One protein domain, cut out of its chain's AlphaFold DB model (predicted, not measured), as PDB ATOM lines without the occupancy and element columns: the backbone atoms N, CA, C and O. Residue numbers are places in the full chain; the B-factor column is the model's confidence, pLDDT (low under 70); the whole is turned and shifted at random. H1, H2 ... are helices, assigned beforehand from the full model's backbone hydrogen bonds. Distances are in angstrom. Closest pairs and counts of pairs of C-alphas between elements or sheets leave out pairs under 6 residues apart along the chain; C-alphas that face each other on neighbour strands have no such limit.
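AT A GLANCE: This is residues 86 to 131 of the 131 residues of the protein "Probable membrane transporter protein" of Clostridiales bacterium (UniProt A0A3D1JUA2). Two long straight helices, H1 and then H2, make an open V, meeting near their ends at a tight link, with their far ends wide apart. The V is flat, and the space between its arms is empty. The printed part has 46 residues with two named helices and no named strand, and its class is all helix. It is only just loose, close to extended, with a radius of gyration of the C-alphas of 13.8 A and spans of 34 by 31 by 5 A.

HOW THE PARTS SIT: H1, residues 87 to 107, is joined by a tight link of 2 residues to H2, residues 110 to 130. The two are close but not clearly touching: their closest C-alphas, those of Leu 105 and Leu 113, are 7.4 A apart. They run opposite ways at a steep tilt of 39 degrees. In H2 every O i to N i+4 pair is within hydrogen-bond range; in H1, 16 of 17 are.

IN THESE COORDINATES: H1 begins at C-alpha 87 (38.878, 0.899, 55.647) and is 30.5 A long from first to last C-alpha. H2 is 30.3 A long and ends at C-alpha 130 (57.031, -14.605, 39.570).

THE WHOLE: The two C-alphas farthest apart, those of Asn 86 and Lys 111, are 36.7 A apart. The printed part has no cut and no long link. The pLDDT is under 70 at residues 105 to 106, 110 to 111, 114 and 131.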
ATOM      1  N   ASN A  86      41.823   3.992  55.494       74.88
ATOM      2  CA  ASN A  86      41.216   3.639  54.212       74.88
ATOM      3  C   ASN A  86      40.156   2.523  54.295       74.88
ATOM      4  O   ASN A  86      39.617   2.124  53.260       74.88
ATOM      5  N   ALA A  87      39.832   1.998  55.481       74.81
ATOM      6  CA  ALA A  87      38.878   0.899  55.647       74.81
ATOM      7  C   ALA A  87      37.506   1.238  55.051       74.81
ATOM      8  O   ALA A  87      36.917   0.410  54.362       74.81
ATOM      9  N   ALA A  88      37.027   2.470  55.236       77.56
ATOM     10  CA  ALA A  88      35.757   2.920  54.666       77.56
ATOM     11  C   ALA A  88      35.767   2.870  53.129       77.56
ATOM     12  O   ALA A  88      34.827   2.371  52.511       77.56
ATOM     13  N   LEU A  89      36.863   3.318  52.510       82.50
ATOM     14  CA  LEU A  89      37.037   3.324  51.058       82.50
ATOM     15  C   LEU A  89      37.088   1.897  50.496       82.50
ATOM     16  O   LEU A  89      36.438   1.599  49.494       82.50
ATOM     17  N   VAL A  90      37.790   0.994  51.185       80.62
ATOM     18  CA  VAL A  90      37.860  -0.428  50.820       80.62
ATOM     19  C   VAL A  90      36.498  -1.106  50.970       80.62
ATOM     20  O   VAL A  90      36.111  -1.865  50.087       80.62
ATOM     21  N   ILE A  91      35.735  -0.810  52.026       80.38
ATOM     22  CA  ILE A  91      34.383  -1.357  52.223       80.38
ATOM     23  C   ILE A  91      33.451  -0.913  51.090       80.38
ATOM     24  O   ILE A  91      32.722  -1.741  50.536       80.38
ATOM     25  N   VAL A  92      33.493   0.366  50.708       83.81
ATOM     26  CA  VAL A  92      32.675   0.894  49.606       83.81
ATOM     27  C   VAL A  92      33.094   0.259  48.281       83.81
ATOM     28  O   VAL A  92      32.243  -0.275  47.568       83.81
ATOM     29  N   ALA A  93      34.393   0.228  47.975       83.00
ATOM     30  CA  ALA A  93      34.909  -0.384  46.754       83.00
ATOM     31  C   ALA A  93      34.580  -1.887  46.670       83.00
ATOM     32  O   ALA A  93      34.149  -2.366  45.619       83.00
ATOM     33  N   ALA A  94      34.710  -2.624  47.777       78.81
ATOM     34  CA  ALA A  94      34.376  -4.045  47.858       78.81
ATOM     35  C   ALA A  94      32.871  -4.291  47.687       78.81
ATOM     36  O   ALA A  94      32.473  -5.205  46.965       78.81
ATOM     37  N   THR A  95      32.029  -3.452  48.295       82.56
ATOM     38  CA  THR A  95      30.569  -3.542  48.163       82.56
ATOM     39  C   THR A  95      30.131  -3.285  46.724       82.56
ATOM     40  O   THR A  95      29.396  -4.087  46.145       82.56
ATOM     41  N   VAL A  96      30.631  -2.211  46.108       86.38
ATOM     42  CA  VAL A  96      30.312  -1.863  44.716       86.38
ATOM     43  C   VAL A  96      30.829  -2.940  43.761       86.38
ATOM     44  O   VAL A  96      30.070  -3.434  42.926       86.38
ATOM     45  N   GLY A  97      32.082  -3.373  43.920       83.31
ATOM     46  CA  GLY A  97      32.669  -4.447  43.117       83.31
ATOM     47  C   GLY A  97      31.911  -5.770  43.252       83.31
ATOM     48  O   GLY A  97      31.666  -6.445  42.251       83.31
ATOM     49  N   GLY A  98      31.461  -6.111  44.463       80.19
ATOM     50  CA  GLY A  98      30.652  -7.299  44.734       80.19
ATOM     51  C   GLY A  98      29.280  -7.255  44.058       80.19
ATOM     52  O   GLY A  98      28.876  -8.234  43.426       80.19
ATOM     53  N   ILE A  99      28.581  -6.118  44.121       82.00
ATOM     54  CA  ILE A  99      27.276  -5.935  43.461       82.00
ATOM     55  C   ILE A  99      27.423  -6.018  41.938       82.00
ATOM     56  O   ILE A  99      26.668  -6.745  41.284       82.00
ATOM     57  N   VAL A 100      28.411  -5.317  41.373       82.69
ATOM     58  CA  VAL A 100      28.686  -5.331  39.928       82.69
ATOM     59  C   VAL A 100      29.067  -6.739  39.473       82.69
ATOM     60  O   VAL A 100      28.501  -7.244  38.500       82.69
ATOM     61  N   GLY A 101      29.943  -7.420  40.214       76.50
ATOM     62  CA  GLY A 101      30.337  -8.800  39.944       76.50
ATOM     63  C   GLY A 101      29.151  -9.768  39.977       76.50
ATOM     64  O   GLY A 101      28.974 -10.554  39.045       76.50
ATOM     65  N   ALA A 102      28.283  -9.674  40.989       73.50
ATOM     66  CA  ALA A 102      27.086 -10.509  41.105       73.50
ATOM     67  C   ALA A 102      26.067 -10.251  39.980       73.50
ATOM     68  O   ALA A 102      25.444 -11.191  39.471       73.50
ATOM     69  N   ALA A 103      25.902  -8.992  39.563       77.06
ATOM     70  CA  ALA A 103      25.038  -8.623  38.443       77.06
ATOM     71  C   ALA A 103      25.571  -9.171  37.108       77.06
ATOM     72  O   ALA A 103      24.799  -9.705  36.304       77.06
ATOM     73  N   LEU A 104      26.888  -9.102  36.896       74.50
ATOM     74  CA  LEU A 104      27.548  -9.617  35.698       74.50
ATOM     75  C   LEU A 104      27.467 -11.151  35.625       74.50
ATOM     76  O   LEU A 104      27.187 -11.715  34.564       74.50
ATOM     77  N   LEU A 105      27.579 -11.823  36.777       68.50
ATOM     78  CA  LEU A 105      27.454 -13.277  36.903       68.50
ATOM     79  C   LEU A 105      26.099 -13.813  36.418       68.50
ATOM     80  O   LEU A 105      26.021 -14.903  35.852       68.50
ATOM     81  N   LYS A 106      25.014 -13.054  36.628       67.62
ATOM     82  CA  LYS A 106      23.663 -13.457  36.202       67.62
ATOM     83  C   LYS A 106      23.503 -13.460  34.680       67.62
ATOM     84  O   LYS A 106      22.746 -14.288  34.165       67.62
ATOM     85  N   LYS A 107      24.204 -12.560  33.979       74.25
ATOM     86  CA  LYS A 107      24.110 -12.374  32.521       74.25
ATOM     87  C   LYS A 107      25.047 -13.287  31.720       74.25
ATOM     88  O   LYS A 107      24.795 -13.512  30.541       74.25
ATOM     89  N   LEU A 108      26.094 -13.834  32.340       72.31
ATOM     90  CA  LEU A 108      27.101 -14.635  31.642       72.31
ATOM     91  C   LEU A 108      26.693 -16.114  31.460       72.31
ATOM     92  O   LEU A 108      26.122 -16.737  32.368       72.31
ATOM     93  N   PRO A 109      27.008 -16.722  30.299       72.31
ATOM     94  CA  PRO A 109      26.907 -18.163  30.099       72.31
ATOM     95  C   PRO A 109      27.906 -18.902  30.993       72.31
ATOM     96  O   PRO A 109      29.052 -18.482  31.134       72.31
ATOM     97  N   ALA A 110      27.485 -20.043  31.537       63.91
ATOM     98  CA  ALA A 110      28.283 -20.883  32.434       63.91
ATOM     99  C   ALA A 110      29.703 -21.161  31.879       63.91
ATOM    100  O   ALA A 110      30.708 -20.858  32.513       63.91
ATOM    101  N   LYS A 111      29.788 -21.562  30.602       68.50
ATOM    102  CA  LYS A 111      31.052 -21.832  29.896       68.50
ATOM    103  C   LYS A 111      32.056 -20.670  29.940       68.50
ATOM    104  O   LYS A 111      33.239 -20.897  30.169       68.50
ATOM    105  N   ILE A 112      31.585 -19.439  29.729       73.19
ATOM    106  CA  ILE A 112      32.432 -18.238  29.746       73.19
ATOM    107  C   ILE A 112      32.844 -17.907  31.177       73.19
ATOM    108  O   ILE A 112      33.989 -17.538  31.415       73.19
ATOM    109  N   LEU A 113      31.944 -18.102  32.142       70.12
ATOM    110  CA  LEU A 113      32.256 -17.869  33.545       70.12
ATOM    111  C   LEU A 113      33.382 -18.782  34.046       70.12
ATOM    112  O   LEU A 113      34.314 -18.305  34.690       70.12
ATOM    113  N   LYS A 114      33.343 -20.071  33.688       67.31
ATOM    114  CA  LYS A 114      34.439 -21.011  33.963       67.31
ATOM    115  C   LYS A 114      35.758 -20.585  33.332       67.31
ATOM    116  O   LYS A 114      36.788 -20.672  33.994       67.31
ATOM    117  N   LEU A 115      35.727 -20.141  32.075       75.38
ATOM    118  CA  LEU A 115      36.929 -19.711  31.361       75.38
ATOM    119  C   LEU A 115      37.558 -18.481  32.032       75.38
ATOM    120  O   LEU A 115      38.754 -18.482  32.301       75.38
ATOM    121  N   ILE A 116      36.746 -17.471  32.359       77.75
ATOM    122  CA  ILE A 116      37.198 -16.243  33.030       77.75
ATOM    123  C   ILE A 116      37.749 -16.565  34.421       77.75
ATOM    124  O   ILE A 116      38.838 -16.117  34.767       77.75
ATOM    125  N   PHE A 117      37.029 -17.364  35.212       73.25
ATOM    126  CA  PHE A 117      37.483 -17.738  36.550       73.25
ATOM    127  C   PHE A 117      38.794 -18.533  36.494       73.25
ATOM    128  O   PHE A 117      39.731 -18.221  37.224       73.25
ATOM    129  N   GLY A 118      38.891 -19.511  35.588       73.81
ATOM    130  CA  GLY A 118      40.117 -20.276  35.357       73.81
ATOM    131  C   GLY A 118      41.290 -19.393  34.929       73.81
ATOM    132  O   GLY A 118      42.380 -19.533  35.476       73.81
ATOM    133  N   ALA A 119      41.067 -18.435  34.026       82.12
ATOM    134  CA  ALA A 119      42.096 -17.488  33.600       82.12
ATOM    135  C   ALA A 119      42.600 -16.619  34.766       82.12
ATOM    136  O   ALA A 119      43.808 -16.460  34.930       82.12
ATOM    137  N   ILE A 120      41.695 -16.120  35.616       80.69
ATOM    138  CA  ILE A 120      42.060 -15.352  36.818       80.69
ATOM    139  C   ILE A 120      42.862 -16.216  37.800       80.69
ATOM    140  O   ILE A 120      43.838 -15.729  38.364       80.69
ATOM    141  N   MET A 121      42.496 -17.490  37.990       75.69
ATOM    142  CA  MET A 121      43.259 -18.406  38.851       75.69
ATOM    143  C   MET A 121      44.680 -18.626  38.337       75.69
ATOM    144  O   MET A 121      45.629 -18.540  39.114       75.69
ATOM    145  N   VAL A 122      44.835 -18.884  37.035       83.00
ATOM    146  CA  VAL A 122      46.156 -19.065  36.416       83.00
ATOM    147  C   VAL A 122      46.980 -17.790  36.560       83.00
ATOM    148  O   VAL A 122      48.135 -17.856  36.964       83.00
ATOM    149  N   PHE A 123      46.379 -16.627  36.313       85.50
ATOM    150  CA  PHE A 123      47.047 -15.341  36.491       85.50
ATOM    151  C   PHE A 123      47.488 -15.101  37.943       85.50
ATOM    152  O   PHE A 123      48.623 -14.697  38.178       85.50
ATOM    153  N   ALA A 124      46.627 -15.390  38.923       78.69
ATOM    154  CA  ALA A 124      46.967 -15.272  40.340       78.69
ATOM    155  C   ALA A 124      48.120 -16.209  40.735       78.69
ATOM    156  O   ALA A 124      49.036 -15.786  41.440       78.69
ATOM    157  N   GLY A 125      48.103 -17.452  40.240       79.81
ATOM    158  CA  GLY A 125      49.182 -18.416  40.453       79.81
ATOM    159  C   GLY A 125      50.504 -17.969  39.825       79.81
ATOM    160  O   GLY A 125      51.541 -18.025  40.479       79.81
ATOM    161  N   LEU A 126      50.467 -17.452  38.595       86.38
ATOM    162  CA  LEU A 126      51.648 -16.899  37.925       86.38
ATOM    163  C   LEU A 126      52.214 -15.694  38.679       86.38
ATOM    164  O   LEU A 126      53.423 -15.624  38.873       86.38
ATOM    165  N   LYS A 127      51.355 -14.782  39.155       83.62
ATOM    166  CA  LYS A 127      51.783 -13.619  39.944       83.62
ATOM    167  C   LYS A 127      52.520 -14.040  41.218       83.62
ATOM    168  O   LYS A 127      53.508 -13.416  41.558       83.62
ATOM    169  N   MET A 128      52.035 -15.074  41.902       79.38
ATOM    170  CA  MET A 128      52.642 -15.580  43.138       79.38
ATOM    171  C   MET A 128      53.936 -16.375  42.895       79.38
ATOM    172  O   MET A 128      54.733 -16.533  43.809       79.38
ATOM    173  N   PHE A 129      54.142 -16.912  41.689       83.62
ATOM    174  CA  PHE A 129      55.377 -17.615  41.332       83.62
ATOM    175  C   PHE A 129      56.478 -16.665  40.835       83.62
ATOM    176  O   PHE A 129      57.656 -16.924  41.052       83.62
ATOM    177  N   PHE A 130      56.100 -15.581  40.150       81.19
ATOM    178  CA  PHE A 130      57.031 -14.605  39.570       81.19
ATOM    179  C   PHE A 130      57.212 -13.320  40.397       81.19
ATOM    180  O   PHE A 130      57.933 -12.426  39.952       81.19
ATOM    181  N   GLY A 131      56.574 -13.201  41.562       54.22
ATOM    182  CA  GLY A 131      56.685 -12.053  42.468       54.22
ATOM    183  C   GLY A 131      56.712 -12.491  43.917       54.22
ATOM    184  O   GLY A 131      57.417 -11.815  44.693       54.22
TER     185      GLY A 131